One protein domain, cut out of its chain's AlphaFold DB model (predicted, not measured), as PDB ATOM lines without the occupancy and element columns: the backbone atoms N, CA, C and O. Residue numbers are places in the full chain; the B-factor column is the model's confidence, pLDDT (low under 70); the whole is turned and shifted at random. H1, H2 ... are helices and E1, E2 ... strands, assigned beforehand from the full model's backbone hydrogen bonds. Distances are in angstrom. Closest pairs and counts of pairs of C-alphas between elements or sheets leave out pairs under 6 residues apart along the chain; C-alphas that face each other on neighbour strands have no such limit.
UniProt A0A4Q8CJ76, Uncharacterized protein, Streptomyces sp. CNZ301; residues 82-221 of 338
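What this domain is: This is residues 82 to 221 of the 338 residues of an uncharacterized protein of Streptomyces sp. CNZ301 (UniProt A0A4Q8CJ76). Picture a twisted sheet of six strands, with the short helix H3 covering the inner strands E5 and E4 and H2 side by side with H3, itself off the sheet. H1 comes in slantwise over E5 with its first residues, 82 to 87, near the sheet, while H4 and the loop of residues 95 to 108 lie toward the end of the longest axis away from E6. The printed part has 140 residues, with four named helices and six named strands in the order H1 H2 E1 E2 H3 E3 E4 E5 E6 H4; the class is mixed, helices and strands. The sheet is mixed too, in the order E1 E2 E5 E4 E3 E6. The whole is compact, with a radius of gyration of the C-alphas of 14.0 A and spans of 40 by 30 by 26 A.

How they stand to each other: Begin with the sheet, whose strands are E1 at residues 118 to 121, E2 at 125 to 129, E5 at 179 to 183, E4 at 166 to 173, E3 at 155 to 163 and E6 at 193 to 196. Its edge strands are E1 and E6, and from edge to edge the strands' lines turn by 85 degrees. E1 and E2 are a hairpin, antiparallel, with N 120 and O 127 at 2.8 A. E2 and E5 are parallel at 17 degrees; look at N 128 and O 181, 2.8 A. E3, E4 and E5 form a meander, each strand the antiparallel neighbour of the one before; find N 171 and O 180 at 2.8 A between E5 and E4, and N 161 and O 168 at 2.9 A between E4 and E3. With E6 they make a Greek key, in which the fourth strand is the antiparallel neighbour of the first: N 162 and O 193 are 2.9 A apart. E3 bends by 58 degrees at residue 158. H3, residues 134 to 141, is on the sheet at a height of 8.2 A, only just over E5 and E4 with 3 of its C-alphas on each, and runs along the strands. Its closest C-alphas to E5 are those of Pro 134 and Thr 183, 5.3 A. E2, H3 and E3 are a split strand-helix-strand unit, two strands running the same way with E5 and E4 between them, and its crossover is right-handed. H1, residues 82 to 94, is on the sheet at a height of 6.6 A, over E5 and slantwise to the strands at 48 degrees on the local plane. H1 and H3 with the sheet make two layers, helices on one face of a sheet. H2, residues 109 to 115, is not on the sheet; it touches H3 at a shallow tilt of 13 degrees, opposite ways, the closest C-alphas being those of Val 112 and Val 137, 6.0 A. With residues 93 to 94 alone H1 touches H2, about perpendicular at 84 degrees, the closest C-alphas being those of Leu 94 and Phe 109, 5.1 A. H4, residues 212 to 219, touches no helix and is not on the sheet. Every O i to N i+4 pair is within hydrogen-bond range in H3 and H4, but 8 of 9 in H1 and 0 of 3 in H2, where 4 of 4 O i to N i+3 pairs are.

Where its parts are: Find C-alpha 82 at (31.092, 44.570, -29.058), where H1 begins; it runs 18.1 A to C-alpha 94. E3 starts from C-alpha 155 at (18.295, 48.042, -29.788) and measures 22.0 A; E4 measures 23.1 A. E5 is 12.9 A, E2 12.6 A, H2 11.1 A, H3 10.6 A, E1 9.5 A and E6 9.2 A. H4, 10.5 A long, ends at C-alpha 219, (20.439, 43.058, -15.807).

The domain as a whole: The two C-alphas farthest apart are those of Tyr 100 and Thr 193, 42.1 A. The printed part has no cut. The long links are H1 to H2, H3 to E3 and E6 to H4. The mean pLDDT of the printed part is 87.9, and it is under 70 at residues 98 to 106, 108, 110 and 146 to 149.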
ATOM      1  N   ASP A  82      32.427  43.963 -29.076       97.81
ATOM      2  CA  ASP A  82      31.092  44.570 -29.058       97.81
ATOM      3  C   ASP A  82      30.073  43.787 -29.897       97.81
ATOM      4  O   ASP A  82      28.942  43.537 -29.461       97.81
ATOM      5  N   GLN A  83      30.476  43.370 -31.103       97.94
ATOM      6  CA  GLN A  83      29.662  42.525 -31.975       97.94
ATOM      7  C   GLN A  83      29.459  41.139 -31.374       97.94
ATOM      8  O   GLN A  83      28.346  40.620 -31.415       97.94
ATOM      9  N   ARG A  84      30.503  40.547 -30.789       98.19
ATOM     10  CA  ARG A  84      30.416  39.231 -30.149       98.19
ATOM     11  C   ARG A  84      29.453  39.253 -28.962       98.19
ATOM     12  O   ARG A  84      28.580  38.394 -28.875       98.19
ATOM     13  N   ALA A  85      29.559  40.262 -28.099       97.94
ATOM     14  CA  ALA A  85      28.666  40.459 -26.960       97.94
ATOM     15  C   ALA A  85      27.211  40.665 -27.411       97.94
ATOM     16  O   ALA A  85      26.298  40.023 -26.890       97.94
ATOM     17  N   PHE A  86      26.992  41.499 -28.433       98.06
ATOM     18  CA  PHE A  86      25.659  41.697 -28.999       98.06
ATOM     19  C   PHE A  86      25.081  40.416 -29.606       98.06
ATOM     20  O   PHE A  86      23.928  40.090 -29.344       98.06
ATOM     21  N   ARG A  87      25.861  39.658 -30.384       98.06
ATOM     22  CA  ARG A  87      25.403  38.394 -30.982       98.06
ATOM     23  C   ARG A  87      25.071  37.350 -29.922       98.06
ATOM     24  O   ARG A  87      24.091  36.635 -30.083       98.06
ATOM     25  N   ALA A  88      25.831  37.281 -28.832       97.75
ATOM     26  CA  ALA A  88      25.513  36.392 -27.718       97.75
ATOM     27  C   ALA A  88      24.175  36.761 -27.050       97.75
ATOM     28  O   ALA A  88      23.353  35.881 -26.800       97.75
ATOM     29  N   LEU A  89      23.905  38.055 -26.846       95.50
ATOM     30  CA  LEU A  89      22.599  38.536 -26.376       95.50
ATOM     31  C   LEU A  89      21.482  38.232 -27.387       95.50
ATOM     32  O   LEU A  89      20.411  37.755 -27.013       95.50
ATOM     33  N   LEU A  90      21.739  38.468 -28.676       94.44
ATOM     34  CA  LEU A  90      20.799  38.194 -29.760       94.44
ATOM     35  C   LEU A  90      20.491  36.694 -29.884       94.44
ATOM     36  O   LEU A  90      19.385  36.341 -30.283       94.44
ATOM     37  N   ALA A  91      21.406  35.805 -29.490       94.81
ATOM     38  CA  ALA A  91      21.122  34.376 -29.405       94.81
ATOM     39  C   ALA A  91      19.961  34.103 -28.436       94.81
ATOM     40  O   ALA A  91      19.058  33.334 -28.758       94.81
ATOM     41  N   LEU A  92      19.924  34.785 -27.285       91.38
ATOM     42  CA  LEU A  92      18.821  34.650 -26.327       91.38
ATOM     43  C   LEU A  92      17.497  35.143 -26.903       91.38
ATOM     44  O   LEU A  92      16.453  34.619 -26.541       91.38
ATOM     45  N   ALA A  93      17.530  36.128 -27.795       87.25
ATOM     46  CA  ALA A  93      16.358  36.530 -28.552       87.25
ATOM     47  C   ALA A  93      15.953  35.425 -29.546       87.25
ATOM     48  O   ALA A  93      14.879  34.846 -29.423       87.25
ATOM     49  N   LEU A  94      16.818  35.090 -30.506       88.25
ATOM     50  CA  LEU A  94      16.480  34.221 -31.640       88.25
ATOM     51  C   LEU A  94      16.143  32.772 -31.248       88.25
ATOM     52  O   LEU A  94      15.318  32.132 -31.905       88.25
ATOM     53  N   PHE A  95      16.772  32.256 -30.190       89.00
ATOM     54  CA  PHE A  95      16.660  30.860 -29.759       89.00
ATOM     55  C   PHE A  95      15.799  30.675 -28.494       89.00
ATOM     56  O   PHE A  95      15.769  29.581 -27.935       89.00
ATOM     57  N   ASN A  96      15.060  31.707 -28.063       85.44
ATOM     58  CA  ASN A  96      13.935  31.553 -27.134       85.44
ATOM     59  C   ASN A  96      12.608  31.851 -27.852       85.44
ATOM     60  O   ASN A  96      12.482  32.836 -28.583       85.44
ATOM     61  N   GLY A  97      11.609  30.996 -27.642       75.38
ATOM     62  CA  GLY A  97      10.277  31.109 -28.229       75.38
ATOM     63  C   GLY A  97       9.188  30.627 -27.273       75.38
ATOM     64  O   GLY A  97       9.448  29.787 -26.415       75.38
ATOM     65  N   ASP A  98       7.976  31.152 -27.476       62.50
ATOM     66  CA  ASP A  98       6.751  30.874 -26.711       62.50
ATOM     67  C   ASP A  98       6.680  31.463 -25.274       62.50
ATOM     68  O   ASP A  98       7.664  31.927 -24.698       62.50
ATOM     69  N   VAL A  99       5.463  31.523 -24.716       51.94
ATOM     70  CA  VAL A  99       5.028  32.315 -23.545       51.94
ATOM     71  C   VAL A  99       5.629  31.840 -22.206       51.94
ATOM     72  O   VAL A  99       5.544  32.552 -21.204       51.94
ATOM     73  N   TYR A 100       6.284  30.677 -22.162       52.50
ATOM     74  CA  TYR A 100       6.549  29.965 -20.905       52.50
ATOM     75  C   TYR A 100       7.969  30.052 -20.316       52.50
ATOM     76  O   TYR A 100       8.203  29.458 -19.264       52.50
ATOM     77  N   THR A 101       8.939  30.772 -20.899       51.56
ATOM     78  CA  THR A 101      10.351  30.580 -20.482       51.56
ATOM     79  C   THR A 101      11.176  31.859 -20.231       51.56
ATOM     80  O   THR A 101      11.906  32.363 -21.073       51.56
ATOM     81  N   GLY A 102      11.158  32.349 -18.985       55.09
ATOM     82  CA  GLY A 102      12.156  33.302 -18.465       55.09
ATOM     83  C   GLY A 102      11.981  34.777 -18.878       55.09
ATOM     84  O   GLY A 102      11.077  35.122 -19.638       55.09
ATOM     85  N   PRO A 103      12.826  35.694 -18.363       58.75
ATOM     86  CA  PRO A 103      12.695  37.136 -18.606       58.75
ATOM     87  C   PRO A 103      12.866  37.525 -20.086       58.75
ATOM     88  O   PRO A 103      12.392  38.587 -20.490       58.75
ATOM     89  N   THR A 104      13.487  36.659 -20.895       61.88
ATOM     90  CA  THR A 104      13.710  36.846 -22.335       61.88
ATOM     91  C   THR A 104      12.612  36.244 -23.219       61.88
ATOM     92  O   THR A 104      12.532  36.618 -24.380       61.88
ATOM     93  N   ALA A 105      11.702  35.395 -22.714       58.53
ATOM     94  CA  ALA A 105      10.587  34.860 -23.522       58.53
ATOM     95  C   ALA A 105       9.678  35.957 -24.100       58.53
ATOM     96  O   ALA A 105       9.114  35.813 -25.184       58.53
ATOM     97  N   ARG A 106       9.579  37.104 -23.414       63.50
ATOM     98  CA  ARG A 106       8.798  38.264 -23.884       63.50
ATOM     99  C   ARG A 106       9.332  38.879 -25.172       63.50
ATOM    100  O   ARG A 106       8.605  39.622 -25.826       63.50
ATOM    101  N   TRP A 107      10.574  38.571 -25.515       72.69
ATOM    102  CA  TRP A 107      11.232  39.059 -26.712       72.69
ATOM    103  C   TRP A 107      10.655  38.373 -27.978       72.69
ATOM    104  O   TRP A 107      10.700  38.943 -29.056       72.69
ATOM    105  N   ASN A 108      10.016  37.193 -27.844       62.34
ATOM    106  CA  ASN A 108       9.255  36.455 -28.876       62.34
ATOM    107  C   ASN A 108       9.847  36.513 -30.304       62.34
ATOM    108  O   ASN A 108       9.145  36.704 -31.305       62.34
ATOM    109  N   PHE A 109      11.166  36.350 -30.387       74.50
ATOM    110  CA  PHE A 109      11.937  36.506 -31.618       74.50
ATOM    111  C   PHE A 109      12.060  35.243 -32.441       74.50
ATOM    112  O   PHE A 109      12.420  35.329 -33.612       74.50
ATOM    113  N   ALA A 110      11.684  34.091 -31.889       67.62
ATOM    114  CA  ALA A 110      11.601  32.851 -32.646       67.62
ATOM    115  C   ALA A 110      10.709  32.980 -33.900       67.62
ATOM    116  O   ALA A 110      10.954  32.285 -34.882       67.62
ATOM    117  N   VAL A 111       9.744  33.914 -33.912       76.25
ATOM    118  CA  VAL A 111       8.907  34.227 -35.087       76.25
ATOM    119  C   VAL A 111       9.730  34.765 -36.261       76.25
ATOM    120  O   VAL A 111       9.352  34.548 -37.404       76.25
ATOM    121  N   VAL A 112      10.886  35.399 -36.028       82.38
ATOM    122  CA  VAL A 112      11.784  35.836 -37.115       82.38
ATOM    123  C   VAL A 112      12.210  34.653 -37.994       82.38
ATOM    124  O   VAL A 112      12.415  34.829 -39.193       82.38
ATOM    125  N   ALA A 113      12.232  33.432 -37.445       80.00
ATOM    126  CA  ALA A 113      12.499  32.225 -38.216       80.00
ATOM    127  C   ALA A 113      11.535  32.026 -39.392       80.00
ATOM    128  O   ALA A 113      11.963  31.515 -40.420       80.00
ATOM    129  N   SER A 114      10.273  32.463 -39.301       81.62
ATOM    130  CA  SER A 114       9.316  32.302 -40.405       81.62
ATOM    131  C   SER A 114       9.644  33.157 -41.632       81.62
ATOM    132  O   SER A 114       9.083  32.920 -42.697       81.62
ATOM    133  N   TYR A 115      10.514  34.161 -41.488       86.81
ATOM    134  CA  TYR A 115      11.010  34.970 -42.604       86.81
ATOM    135  C   TYR A 115      12.283  34.395 -43.238       86.81
ATOM    136  O   TYR A 115      12.779  34.984 -44.191       86.81
ATOM    137  N   ASP A 116      12.789  33.277 -42.700       86.38
ATOM    138  CA  ASP A 116      13.979  32.548 -43.154       86.38
ATOM    139  C   ASP A 116      15.177  33.454 -43.493       86.38
ATOM    140  O   ASP A 116      15.682  33.430 -44.617       86.38
ATOM    141  N   PRO A 117      15.612  34.323 -42.561       92.25
ATOM    142  CA  PRO A 117      16.656  35.275 -42.878       92.25
ATOM    143  C   PRO A 117      18.009  34.588 -43.071       92.25
ATOM    144  O   PRO A 117      18.411  33.740 -42.269       92.25
ATOM    145  N   VAL A 118      18.766  35.062 -44.059       95.00
ATOM    146  CA  VAL A 118      20.170  34.689 -44.219       95.00
ATOM    147  C   VAL A 118      21.038  35.554 -43.311       95.00
ATOM    148  O   VAL A 118      21.060  36.785 -43.424       95.00
ATOM    149  N   MET A 119      21.770  34.916 -42.395       95.62
ATOM    150  CA  MET A 119      22.726  35.611 -41.533       95.62
ATOM    151  C   MET A 119      24.062  35.782 -42.259       95.62
ATOM    152  O   MET A 119      24.783  34.816 -42.486       95.62
ATOM    153  N   SER A 120      24.430  37.030 -42.549       96.75
ATOM    154  CA  SER A 120      25.733  37.423 -43.097       96.75
ATOM    155  C   SER A 120      26.543  38.168 -42.019       96.75
ATOM    156  O   SER A 120      26.554  39.405 -41.955       96.75
ATOM    157  N   PRO A 121      27.206  37.445 -41.092       96.75
ATOM    158  CA  PRO A 121      28.082  38.057 -40.096       96.75
ATOM    159  C   PRO A 121      29.304  38.698 -40.762       96.75
ATOM    160  O   PRO A 121      29.981  38.062 -41.573       96.75
ATOM    161  N   ARG A 122      29.610  39.941 -40.379       94.75
ATOM    162  CA  ARG A 122      30.793  40.705 -40.812       94.75
ATOM    163  C   ARG A 122      31.587  41.174 -39.595       94.75
ATOM    164  O   ARG A 122      31.135  41.007 -38.464       94.75
ATOM    165  N   ARG A 123      32.749  41.792 -39.814       92.62
ATOM    166  CA  ARG A 123      33.616  42.245 -38.716       92.62
ATOM    167  C   ARG A 123      32.932  43.224 -37.761       92.62
ATOM    168  O   ARG A 123      32.878  42.972 -36.560       92.62
ATOM    169  N   ASP A 124      32.357  44.288 -38.313       91.38
ATOM    170  CA  ASP A 124      31.833  45.410 -37.520       91.38
ATOM    171  C   ASP A 124      30.297  45.462 -37.468       91.38
ATOM    172  O   ASP A 124      29.716  46.293 -36.770       91.38
ATOM    173  N   GLN A 125      29.618  44.564 -38.188       95.56
ATOM    174  CA  GLN A 125      28.157  44.481 -38.233       95.56
ATOM    175  C   GLN A 125      27.669  43.045 -38.423       95.56
ATOM    176  O   GLN A 125      28.328  42.235 -39.078       95.56
ATOM    177  N   LEU A 126      26.492  42.736 -37.889       97.50
ATOM    178  CA  LEU A 126      25.705  41.583 -38.314       97.50
ATOM    179  C   LEU A 126      24.728  42.043 -39.399       97.50
ATOM    180  O   LEU A 126      24.039  43.043 -39.208       97.50
ATOM    181  N   VAL A 127      24.669  41.343 -40.531       97.31
ATOM    182  CA  VAL A 127      23.663  41.596 -41.569       97.31
ATOM    183  C   VAL A 127      22.672  40.441 -41.587       97.31
ATOM    184  O   VAL A 127      23.070  39.282 -41.621       97.31
ATOM    185  N   MET A 128      21.389  40.774 -41.550       96.50
ATOM    186  CA  MET A 128      20.265  39.859 -41.652       96.50
ATOM    187  C   MET A 128      19.534  40.161 -42.959       96.50
ATOM    188  O   MET A 128      18.879  41.197 -43.093       96.50
ATOM    189  N   VAL A 129      19.684  39.279 -43.940       96.56
ATOM    190  CA  VAL A 129      19.014  39.401 -45.235       96.56
ATOM    191  C   VAL A 129      17.648  38.740 -45.113       96.56
ATOM    192  O   VAL A 129      17.551  37.528 -44.968       96.56
ATOM    193  N   ALA A 130      16.595  39.548 -45.122       94.75
ATOM    194  CA  ALA A 130      15.206  39.127 -45.028       94.75
ATOM    195  C   ALA A 130      14.461  39.631 -46.268       94.75
ATOM    196  O   ALA A 130      13.666  40.565 -46.175       94.75
ATOM    197  N   GLU A 131      14.747  39.022 -47.424       92.56
ATOM    198  CA  GLU A 131      14.408  39.536 -48.765       92.56
ATOM    199  C   GLU A 131      12.961  40.013 -48.904       92.56
ATOM    200  O   GLU A 131      12.682  41.050 -49.490       92.56
ATOM    201  N   ARG A 132      12.018  39.274 -48.315       90.50
ATOM    202  CA  ARG A 132      10.585  39.516 -48.518       90.50
ATOM    203  C   ARG A 132       9.979  40.540 -47.568       90.50
ATOM    204  O   ARG A 132       8.887  41.031 -47.837       90.50
ATOM    205  N   ALA A 133      10.590  40.771 -46.407       92.38
ATOM    206  CA  ALA A 133       9.925  41.506 -45.331       92.38
ATOM    207  C   ALA A 133      10.889  42.069 -44.265       92.38
ATOM    208  O   ALA A 133      10.698  41.813 -43.068       92.38
ATOM    209  N   PRO A 134      11.903  42.862 -44.649       92.94
ATOM    210  CA  PRO A 134      12.889  43.378 -43.697       92.94
ATOM    211  C   PRO A 134      12.259  44.288 -42.630       92.94
ATOM    212  O   PRO A 134      12.660  44.253 -41.468       92.94
ATOM    213  N   GLU A 135      11.217  45.044 -42.978       91.06
ATOM    214  CA  GLU A 135      10.481  45.902 -42.039       91.06
ATOM    215  C   GLU A 135       9.668  45.097 -41.016       91.06
ATOM    216  O   GLU A 135       9.605  45.464 -39.840       91.06
ATOM    217  N   ASN A 136       9.099  43.955 -41.417       90.50
ATOM    218  CA  ASN A 136       8.393  43.078 -40.481       90.50
ATOM    219  C   ASN A 136       9.365  42.463 -39.475       90.50
ATOM    220  O   ASN A 136       9.060  42.405 -38.284       90.50
ATOM    221  N   VAL A 137      10.549  42.050 -39.938       91.50
ATOM    222  CA  VAL A 137      11.624  41.560 -39.067       91.50
ATOM    223  C   VAL A 137      12.082  42.662 -38.105       91.50
ATOM    224  O   VAL A 137      12.174  42.423 -36.899       91.50
ATOM    225  N   ALA A 138      12.279  43.890 -38.595       91.56
ATOM    226  CA  ALA A 138      12.636  45.034 -37.758       91.56
ATOM    227  C   ALA A 138      11.556  45.368 -36.716       91.56
ATOM    228  O   ALA A 138      11.891  45.627 -35.564       91.56
ATOM    229  N   THR A 139      10.272  45.290 -37.082       88.56
ATOM    230  CA  THR A 139       9.135  45.526 -36.171       88.56
ATOM    231  C   THR A 139       9.101  44.543 -35.017       88.56
ATOM    232  O   THR A 139       8.641  44.884 -33.932       88.56
ATOM    233  N   ARG A 140       9.583  43.314 -35.229       86.94
ATOM    234  CA  ARG A 140       9.782  42.410 -34.106       86.94
ATOM    235  C   ARG A 140      10.904  42.957 -33.231       86.94
ATOM    236  O   ARG A 140      10.725  43.039 -32.022       86.94
ATOM    237  N   LEU A 141      12.076  43.219 -33.818       89.06
ATOM    238  CA  LEU A 141      13.340  43.432 -33.089       89.06
ATOM    239  C   LEU A 141      13.401  44.747 -32.320       89.06
ATOM    240  O   LEU A 141      14.075  44.822 -31.290       89.06
ATOM    241  N   LEU A 142      12.717  45.770 -32.816       89.56
ATOM    242  CA  LEU A 142      12.723  47.097 -32.235       89.56
ATOM    243  C   LEU A 142      11.598  47.287 -31.236       89.56
ATOM    244  O   LEU A 142      10.472  46.831 -31.421       89.56
ATOM    245  N   ASP A 143      11.921  48.042 -30.197       85.31
ATOM    246  CA  ASP A 143      10.926  48.541 -29.272       85.31
ATOM    247  C   ASP A 143      10.203  49.767 -29.845       85.31
ATOM    248  O   ASP A 143      10.793  50.569 -30.583       85.31
ATOM    249  N   THR A 144       8.934  49.929 -29.481       83.00
ATOM    250  CA  THR A 144       8.107  51.083 -29.849       83.00
ATOM    251  C   THR A 144       7.815  51.942 -28.626       83.00
ATOM    252  O   THR A 144       7.814  51.473 -27.490       83.00
ATOM    253  N   ALA A 145       7.567  53.234 -28.840       72.38
ATOM    254  CA  ALA A 145       7.149  54.116 -27.755       72.38
ATOM    255  C   ALA A 145       5.780  53.671 -27.189       72.38
ATOM    256  O   ALA A 145       4.778  53.708 -27.902       72.38
ATOM    257  N   GLY A 146       5.734  53.258 -25.915       69.75
ATOM    258  CA  GLY A 146       4.514  52.822 -25.223       69.75
ATOM    259  C   GLY A 146       4.771  51.815 -24.094       69.75
ATOM    260  O   GLY A 146       5.916  51.463 -23.805       69.75
ATOM    261  N   GLU A 147       3.708  51.347 -23.432       58.59
ATOM    262  CA  GLU A 147       3.797  50.245 -22.462       58.59
ATOM    263  C   GLU A 147       3.777  48.882 -23.174       58.59
ATOM    264  O   GLU A 147       2.983  48.657 -24.086       58.59
ATOM    265  N   GLY A 148       4.622  47.945 -22.728       63.41
ATOM    266  CA  GLY A 148       4.614  46.562 -23.226       63.41
ATOM    267  C   GLY A 148       5.693  46.208 -24.255       63.41
ATOM    268  O   GLY A 148       5.433  45.385 -25.129       63.41
ATOM    269  N   SER A 149       6.890  46.787 -24.119       67.25
ATOM    270  CA  SER A 149       8.089  46.476 -24.913       67.25
ATOM    271  C   SER A 149       8.322  44.977 -25.139       67.25
ATOM    272  O   SER A 149       8.395  44.193 -24.185       67.25
ATOM    273  N   ARG A 150       8.454  44.591 -26.415       76.25
ATOM    274  CA  ARG A 150       8.809  43.229 -26.870       76.25
ATOM    275  C   ARG A 150      10.111  43.198 -27.680       76.25
ATOM    276  O   ARG A 150      10.512  42.131 -28.128       76.25
ATOM    277  N   GLY A 151      10.754  44.354 -27.861       85.75
ATOM    278  CA  GLY A 151      12.000  44.507 -28.610       85.75
ATOM    279  C   GLY A 151      13.207  43.878 -27.906       85.75
ATOM    280  O   GLY A 151      13.165  43.584 -26.709       85.75
ATOM    281  N   VAL A 152      14.322  43.727 -28.628       90.56
ATOM    282  CA  VAL A 152      15.623  43.442 -28.004       90.56
ATOM    283  C   VAL A 152      16.016  44.667 -27.172       90.56
ATOM    284  O   VAL A 152      16.155  45.755 -27.744       90.56
ATOM    285  N   PRO A 153      16.212  44.541 -25.846       91.50
ATOM    286  CA  PRO A 153      16.502  45.693 -25.002       91.50
ATOM    287  C   PRO A 153      17.728  46.470 -25.478       91.50
ATOM    288  O   PRO A 153      18.786  45.897 -25.719       91.50
ATOM    289  N   GLY A 154      17.590  47.787 -25.596       94.00
ATOM    290  CA  GLY A 154      18.663  48.678 -26.025       94.00
ATOM    291  C   GLY A 154      18.945  48.694 -27.523       94.00
ATOM    292  O   GLY A 154      19.814  49.455 -27.946       94.00
ATOM    293  N   LEU A 155      18.229  47.916 -28.337       95.44
ATOM    294  CA  LEU A 155      18.295  48.042 -29.788       95.44
ATOM    295  C   LEU A 155      17.503  49.277 -30.235       95.44
ATOM    296  O   LEU A 155      16.394  49.536 -29.762       95.44
ATOM    297  N   ARG A 156      18.094  50.073 -31.122       95.88
ATOM    298  CA  ARG A 156      17.525  51.323 -31.625       95.88
ATOM    299  C   ARG A 156      17.607  51.393 -33.128       95.88
ATOM    300  O   ARG A 156      18.575  50.923 -33.720       95.88
ATOM    301  N   HIS A 157      16.629  52.055 -33.727       96.50
ATOM    302  CA  HIS A 157      16.740  52.515 -35.103       96.50
ATOM    303  C   HIS A 157      17.817  53.606 -35.202       96.50
ATOM    304  O   HIS A 157      17.810  54.566 -34.429       96.50
ATOM    305  N   GLU A 158      18.761  53.445 -36.127       96.12
ATOM    306  CA  GLU A 158      19.766  54.471 -36.428       96.12
ATOM    307  C   GLU A 158      19.471  55.160 -37.759       96.12
ATOM    308  O   GLU A 158      19.504  56.388 -37.859       96.12
ATOM    309  N   VAL A 159      19.214  54.374 -38.805       95.75
ATOM    310  CA  VAL A 159      18.947  54.899 -40.144       95.75
ATOM    311  C   VAL A 159      18.262  53.847 -41.009       95.75
ATOM    312  O   VAL A 159      18.620  52.673 -40.967       95.75
ATOM    313  N   SER A 160      17.325  54.276 -41.848       95.00
ATOM    314  CA  SER A 160      16.800  53.489 -42.969       95.00
ATOM    315  C   SER A 160      17.376  53.997 -44.286       95.00
ATOM    316  O   SER A 160      17.695  55.182 -44.415       95.00
ATOM    317  N   TYR A 161      17.524  53.119 -45.269       94.56
ATOM    318  CA  TYR A 161      17.992  53.465 -46.609       94.56
ATOM    319  C   TYR A 161      17.472  52.473 -47.649       94.56
ATOM    320  O   TYR A 161      16.972  51.410 -47.298       94.56
ATOM    321  N   ILE A 162      17.601  52.827 -48.929       94.19
ATOM    322  CA  ILE A 162      17.244  51.960 -50.057       94.19
ATOM    323  C   ILE A 162      18.512  51.457 -50.739       94.19
ATOM    324  O   ILE A 162      19.378  52.262 -51.108       94.19
ATOM    325  N   CYS A 163      18.607  50.148 -50.944       92.00
ATOM    326  CA  CYS A 163      19.700  49.511 -51.661       92.00
ATOM    327  C   CYS A 163      19.187  48.609 -52.772       92.00
ATOM    328  O   CYS A 163      18.336  47.771 -52.528       92.00
ATOM    329  N   HIS A 164      19.659  48.831 -54.000       92.12
ATOM    330  CA  HIS A 164      19.182  48.111 -55.189       92.12
ATOM    331  C   HIS A 164      17.648  48.092 -55.353       92.12
ATOM    332  O   HIS A 164      17.095  47.188 -55.959       92.12
ATOM    333  N   GLY A 165      16.958  49.120 -54.842       91.62
ATOM    334  CA  GLY A 165      15.491  49.198 -54.843       91.62
ATOM    335  C   GLY A 165      14.825  48.634 -53.587       91.62
ATOM    336  O   GLY A 165      13.669  48.959 -53.338       91.62
ATOM    337  N   GLU A 166      15.567  47.913 -52.749       94.06
ATOM    338  CA  GLU A 166      15.061  47.239 -51.558       94.06
ATOM    339  C   GLU A 166      15.272  48.049 -50.269       94.06
ATOM    340  O   GLU A 166      16.281  48.752 -50.123       94.06
ATOM    341  N   PRO A 167      14.345  47.961 -49.299       93.19
ATOM    342  CA  PRO A 167      14.487  48.624 -48.014       93.19
ATOM    343  C   PRO A 167      15.537  47.944 -47.129       93.19
ATOM    344  O   PRO A 167      15.609  46.718 -47.004       93.19
ATOM    345  N   SER A 168      16.325  48.769 -46.445       95.19
ATOM    346  CA  SER A 168      17.272  48.343 -45.420       95.19
ATOM    347  C   SER A 168      17.169  49.233 -44.185       95.19
ATOM    348  O   SER A 168      17.017  50.454 -44.280       95.19
ATOM    349  N   LEU A 169      17.312  48.625 -43.012       95.19
ATOM    350  CA  LEU A 169      17.305  49.289 -41.717       95.19
ATOM    351  C   LEU A 169      18.601  48.956 -40.987       95.19
ATOM    352  O   LEU A 169      18.922  47.788 -40.783       95.19
ATOM    353  N   CYS A 170      19.336  49.982 -40.577       96.00
ATOM    354  CA  CYS A 170      20.493  49.843 -39.709       96.00
ATOM    355  C   CYS A 170      20.090  50.204 -38.283       96.00
ATOM    356  O   CYS A 170      19.528  51.273 -38.018       96.00
ATOM    357  N   LEU A 171      20.362  49.270 -37.384       96.56
ATOM    358  CA  LEU A 171      20.025  49.319 -35.979       96.56
ATOM    359  C   LEU A 171      21.308  49.328 -35.157       96.56
ATOM    360  O   LEU A 171      22.295  48.683 -35.521       96.56
ATOM    361  N   ARG A 172      21.264  49.999 -34.009       97.88
ATOM    362  CA  ARG A 172      22.367  50.047 -33.051       97.88
ATOM    363  C   ARG A 172      21.921  49.541 -31.698       97.88
ATOM    364  O   ARG A 172      20.917  49.999 -31.161       97.88
ATOM    365  N   HIS A 173      22.694  48.632 -31.127       97.81
ATOM    366  CA  HIS A 173      22.519  48.211 -29.748       97.81
ATOM    367  C   HIS A 173      23.289  49.167 -28.835       97.81
ATOM    368  O   HIS A 173      24.516  49.156 -28.826       97.81
ATOM    369  N   LEU A 174      22.589  50.023 -28.091       98.00
ATOM    370  CA  LEU A 174      23.211  51.083 -27.289       98.00
ATOM    371  C   LEU A 174      24.255  50.580 -26.276       98.00
ATOM    372  O   LEU A 174      25.306  51.210 -26.193       98.00
ATOM    373  N   PRO A 175      24.034  49.475 -25.530       97.50
ATOM    374  CA  PRO A 175      25.005  49.005 -24.541       97.50
ATOM    375  C   PRO A 175      26.360  48.596 -25.125       97.50
ATOM    376  O   PRO A 175      27.374  48.780 -24.464       97.50
ATOM    377  N   THR A 176      26.380  48.024 -26.331       97.75
ATOM    378  CA  THR A 176      27.619  47.528 -26.958       97.75
ATOM    379  C   THR A 176      28.079  48.392 -28.127       97.75
ATOM    380  O   THR A 176      29.153  48.180 -28.657       97.75
ATOM    381  N   GLY A 177      27.258  49.321 -28.616       98.12
ATOM    382  CA  GLY A 177      27.523  50.063 -29.851       98.12
ATOM    383  C   GLY A 177      27.439  49.225 -31.134       98.12
ATOM    384  O   GLY A 177      27.599  49.786 -32.221       98.12
ATOM    385  N   ALA A 178      27.160  47.921 -31.034       98.25
ATOM    386  CA  ALA A 178      27.111  46.998 -32.161       98.25
ATOM    387  C   ALA A 178      25.997  47.352 -33.156       98.25
ATOM    388  O   ALA A 178      24.912  47.796 -32.778       98.25
ATOM    389  N   LEU A 179      26.277  47.104 -34.434       97.94
ATOM    390  CA  LEU A 179      25.369  47.316 -35.553       97.94
ATOM    391  C   LEU A 179      24.708  46.014 -36.013       97.94
ATOM    392  O   LEU A 179      25.387  44.996 -36.192       97.94
ATOM    393  N   LEU A 180      23.406  46.098 -36.274       97.56
ATOM    394  CA  LEU A 180      22.605  45.098 -36.973       97.56
ATOM    395  C   LEU A 180      21.946  45.761 -38.181       97.56
ATOM    396  O   LEU A 180      21.188  46.712 -38.025       97.56
ATOM    397  N   THR A 181      22.196  45.241 -39.375       97.12
ATOM    398  CA  THR A 181      21.513  45.677 -40.595       97.12
ATOM    399  C   THR A 181      20.501  44.618 -41.002       97.12
ATOM    400  O   THR A 181      20.876  43.465 -41.180       97.12
ATOM    401  N   ILE A 182      19.240  45.002 -41.176       96.25
ATOM    402  CA  ILE A 182      18.173  44.146 -41.708       96.25
ATOM    403  C   ILE A 182      17.843  44.656 -43.105       96.25
ATOM    404  O   ILE A 182      17.607  45.852 -43.269       96.25
ATOM    405  N   THR A 183      17.858  43.797 -44.119       96.44
ATOM    406  CA  THR A 183      17.754  44.251 -45.512       96.44
ATOM    407  C   THR A 183      16.949  43.307 -46.387       96.44
ATOM    408  O   THR A 183      17.040  42.094 -46.220       96.44
ATOM    409  N   GLY A 184      16.178  43.876 -47.316       95.69
ATOM    410  CA  GLY A 184      15.543  43.140 -48.412       95.69
ATOM    411  C   GLY A 184      16.519  42.813 -49.549       95.69
ATOM    412  O   GLY A 184      16.297  41.886 -50.311       95.69
ATOM    413  N   ASP A 185      17.634  43.544 -49.637       96.00
ATOM    414  CA  ASP A 185      18.660  43.325 -50.661       96.00
ATOM    415  C   ASP A 185      19.466  42.028 -50.408       96.00
ATOM    416  O   ASP A 185      20.187  41.976 -49.396       96.00
ATOM    417  N   PRO A 186      19.414  41.025 -51.311       94.62
ATOM    418  CA  PRO A 186      20.154  39.769 -51.174       94.62
ATOM    419  C   PRO A 186      21.674  39.959 -51.139       94.62
ATOM    420  O   PRO A 186      22.385  39.160 -50.526       94.62
ATOM    421  N   ASP A 187      22.185  41.060 -51.699       94.25
ATOM    422  CA  ASP A 187      23.614  41.388 -51.694       94.25
ATOM    423  C   ASP A 187      24.121  41.925 -50.350       94.25
ATOM    424  O   ASP A 187      25.312  42.211 -50.166       94.25
ATOM    425  N   GLY A 188      23.233  42.021 -49.357       83.75
ATOM    426  CA  GLY A 188      23.592  42.398 -48.000       83.75
ATOM    427  C   GLY A 188      24.155  43.816 -47.954       83.75
ATOM    428  O   GLY A 188      25.218  44.044 -47.369       83.75
ATOM    429  N   CYS A 189      23.493  44.762 -48.617       81.06
ATOM    430  CA  CYS A 189      23.950  46.130 -48.823       81.06
ATOM    431  C   CYS A 189      24.804  46.747 -47.699       81.06
ATOM    432  O   CYS A 189      24.411  46.794 -46.532       81.06
ATOM    433  N   ARG A 190      25.961  47.316 -48.062       71.56
ATOM    434  CA  ARG A 190      26.837  48.037 -47.119       71.56
ATOM    435  C   ARG A 190      26.426  49.495 -46.900       71.56
ATOM    436  O   ARG A 190      26.654  50.020 -45.812       71.56
ATOM    437  N   ARG A 191      25.898  50.163 -47.934       73.81
ATOM    438  CA  ARG A 191      25.494  51.579 -47.928       73.81
ATOM    439  C   ARG A 191      24.462  51.824 -49.029       73.81
ATOM    440  O   ARG A 191      24.787  51.640 -50.195       73.81
ATOM    441  N   GLY A 192      23.264  52.272 -48.664       79.44
ATOM    442  CA  GLY A 192      22.226  52.641 -49.629       79.44
ATOM    443  C   GLY A 192      22.045  54.147 -49.819       79.44
ATOM    444  O   GLY A 192      22.695  54.980 -49.178       79.44
ATOM    445  N   THR A 193      21.112  54.481 -50.706       86.31
ATOM    446  CA  THR A 193      20.650  55.846 -50.995       86.31
ATOM    447  C   THR A 193      19.432  56.208 -50.138       86.31
ATOM    448  O   THR A 193      18.958  55.387 -49.355       86.31
ATOM    449  N   LYS A 194      18.916  57.442 -50.263       88.44
ATOM    450  CA  LYS A 194      17.692  57.905 -49.570       88.44
ATOM    451  C   LYS A 194      17.724  57.650 -48.056       88.44
ATOM    452  O   LYS A 194      16.784  57.120 -47.472       88.44
ATOM    453  N   ARG A 195      18.847  57.998 -47.427       91.75
ATOM    454  CA  ARG A 195      19.061  57.767 -45.996       91.75
ATOM    455  C   ARG A 195      18.104  58.630 -45.175       91.75
ATOM    456  O   ARG A 195      18.107  59.848 -45.323       91.75
ATOM    457  N   SER A 196      17.351  58.003 -44.280       90.75
ATOM    458  CA  SER A 196      16.448  58.666 -43.342       90.75
ATOM    459  C   SER A 196      16.751  58.231 -41.917       90.75
ATOM    460  O   SER A 196      16.794  57.039 -41.622       90.75
ATOM    461  N   ARG A 197      16.938  59.200 -41.018       90.69
ATOM    462  CA  ARG A 197      16.975  58.957 -39.565       90.69
ATOM    463  C   ARG A 197      15.579  58.894 -38.947       90.69
ATOM    464  O   ARG A 197      15.442  58.475 -37.808       90.69
ATOM    465  N   VAL A 198      14.560  59.315 -39.692       88.38
ATOM    466  CA  VAL A 198      13.168  59.229 -39.258       88.38
ATOM    467  C   VAL A 198      12.690  57.798 -39.516       88.38
ATOM    468  O   VAL A 198      12.734  57.364 -40.675       88.38
ATOM    469  N   PRO A 199      12.290  57.049 -38.474       85.94
ATOM    470  CA  PRO A 199      11.786  55.694 -38.635       85.94
ATOM    471  C   PRO A 199      10.403  55.701 -39.304       85.94
ATOM    472  O   PRO A 199       9.637  56.652 -39.168       85.94
ATOM    473  N   LEU A 200      10.077  54.620 -40.019       77.81
ATOM    474  CA  LEU A 200       8.763  54.438 -40.658       77.81
ATOM    475  C   LEU A 200       7.642  54.170 -39.640       77.81
ATOM    476  O   LEU A 200       6.482  54.490 -39.886       77.81
ATOM    477  N   HIS A 201       8.000  53.607 -38.488       82.19
ATOM    478  CA  HIS A 201       7.108  53.341 -37.365       82.19
ATOM    479  C   HIS A 201       7.589  54.098 -36.123       82.19
ATOM    480  O   HIS A 201       8.672  54.678 -36.123       82.19
ATOM    481  N   SER A 202       6.821  54.057 -35.034       86.94
ATOM    482  CA  SER A 202       7.148  54.686 -33.743       86.94
ATOM    483  C   SER A 202       8.278  53.979 -32.971       86.94
ATOM    484  O   SER A 202       8.227  53.857 -31.744       86.94
ATOM    485  N   TYR A 203       9.294  53.487 -33.684       90.50
ATOM    486  CA  TYR A 203      10.466  52.853 -33.101       90.50
ATOM    487  C   TYR A 203      11.272  53.845 -32.269       90.50
ATOM    488  O   TYR A 203      11.427  55.012 -32.636       90.50
ATOM    489  N   LEU A 204      11.874  53.349 -31.191       92.69
ATOM    490  CA  LEU A 204      12.886  54.111 -30.472       92.69
ATOM    491  C   LEU A 204      14.146  54.270 -31.341       92.69
ATOM    492  O   LEU A 204      14.688  53.300 -31.882       92.69
ATOM    493  N   THR A 205      14.633  55.504 -31.448       95.12
ATOM    494  CA  THR A 205      15.844  55.871 -32.205       95.12
ATOM    495  C   THR A 205      17.072  55.970 -31.298       95.12
ATOM    496  O   THR A 205      16.945  55.988 -30.075       95.12
ATOM    497  N   VAL A 206      18.274  56.091 -31.871       96.69
ATOM    498  CA  VAL A 206      19.536  56.250 -31.113       96.69
ATOM    499  C   VAL A 206      19.572  57.453 -30.156       96.69
ATOM    500  O   VAL A 206      20.399  57.484 -29.251       96.69
ATOM    501  N   GLU A 207      18.674  58.422 -30.322       95.38
ATOM    502  CA  GLU A 207      18.524  59.578 -29.425       95.38
ATOM    503  C   GLU A 207      17.822  59.205 -28.106       95.38
ATOM    504  O   GLU A 207      17.961  59.888 -27.092       95.38
ATOM    505  N   HIS A 208      17.097  58.085 -28.093       94.44
ATOM    506  CA  HIS A 208      16.400  57.582 -26.920       94.44
ATOM    507  C   HIS A 208      17.335  56.710 -26.083       94.44
ATOM    508  O   HIS A 208      17.701  55.603 -26.482       94.44
ATOM    509  N   SER A 209      17.655  57.179 -24.878       95.00
ATOM    510  CA  SER A 209      18.414  56.409 -23.886       95.00
ATOM    511  C   SER A 209      17.730  55.084 -23.514       95.00
ATOM    512  O   SER A 209      16.546  54.868 -23.784       95.00
ATOM    513  N   LEU A 210      18.467  54.194 -22.842       93.25
ATOM    514  CA  LEU A 210      17.873  52.998 -22.239       93.25
ATOM    515  C   LEU A 210      16.787  53.388 -21.234       93.25
ATOM    516  O   LEU A 210      17.019  54.195 -20.324       93.25
ATOM    517  N   THR A 211      15.620  52.771 -21.362       90.56
ATOM    518  CA  THR A 211      14.540  52.876 -20.385       90.56
ATOM    519  C   THR A 211      14.889  52.097 -19.114       90.56
ATOM    520  O   THR A 211      15.779  51.241 -19.082       90.56
ATOM    521  N   ALA A 212      14.168  52.360 -18.021       90.06
ATOM    522  CA  ALA A 212      14.322  51.577 -16.793       90.06
ATOM    523  C   ALA A 212      13.941  50.097 -16.989       90.06
ATOM    524  O   ALA A 212      14.542  49.224 -16.366       90.06
ATOM    525  N   SER A 213      12.963  49.815 -17.858       87.25
ATOM    526  CA  SER A 213      12.552  48.445 -18.177       87.25
ATOM    527  C   SER A 213      13.659  47.689 -18.908       87.25
ATOM    528  O   SER A 213      14.012  46.585 -18.504       87.25
ATOM    529  N   GLU A 214      14.280  48.315 -19.909       90.75
ATOM    530  CA  GLU A 214      15.393  47.714 -20.649       90.75
ATOM    531  C   GLU A 214      16.606  47.469 -19.759       90.75
ATOM    532  O   GLU A 214      17.196  46.397 -19.821       90.75
ATOM    533  N   ARG A 215      16.942  48.417 -18.871       92.38
ATOM    534  CA  ARG A 215      18.014  48.216 -17.885       92.38
ATOM    535  C   ARG A 215      17.756  46.997 -17.001       92.38
ATOM    536  O   ARG A 215      18.668  46.208 -16.788       92.38
ATOM    537  N   ARG A 216      16.521  46.817 -16.517       89.88
ATOM    538  CA  ARG A 216      16.144  45.629 -15.733       89.88
ATOM    539  C   ARG A 216      16.203  44.349 -16.564       89.88
ATOM    540  O   ARG A 216      16.684  43.342 -16.064       89.88
ATOM    541  N   ALA A 217      15.739  44.388 -17.812       88.44
ATOM    542  CA  ALA A 217      15.767  43.233 -18.705       88.44
ATOM    543  C   ALA A 217      17.204  42.792 -19.022       88.44
ATOM    544  O   ALA A 217      17.507  41.607 -18.935       88.44
ATOM    545  N   LEU A 218      18.100  43.742 -19.309       91.94
ATOM    546  CA  LEU A 218      19.525  43.474 -19.524       91.94
ATOM    547  C   LEU A 218      20.200  42.948 -18.252       91.94
ATOM    548  O   LEU A 218      20.955  41.986 -18.322       91.94
ATOM    549  N   ALA A 219      19.896  43.524 -17.085       92.12
ATOM    550  CA  ALA A 219      20.439  43.058 -15.807       92.12
ATOM    551  C   ALA A 219      19.946  41.656 -15.406       92.12
ATOM    552  O   ALA A 219      20.592  40.987 -14.604       92.12
ATOM    553  N   ALA A 220      18.807  41.210 -15.944       90.44
ATOM    554  CA  ALA A 220      18.276  39.868 -15.718       90.44
ATOM    555  C   ALA A 220      18.941  38.796 -16.600       90.44
ATOM    556  O   ALA A 220      18.700  37.608 -16.379       90.44
ATOM    557  N   VAL A 221      19.750  39.187 -17.592       91.69
ATOM    558  CA  VAL A 221      20.531  38.248 -18.401       91.69
ATOM    559  C   VAL A 221      21.676  37.695 -17.543       91.69
ATOM    560  O   VAL A 221      22.490  38.478 -17.046       91.69
TER     561      VAL A 221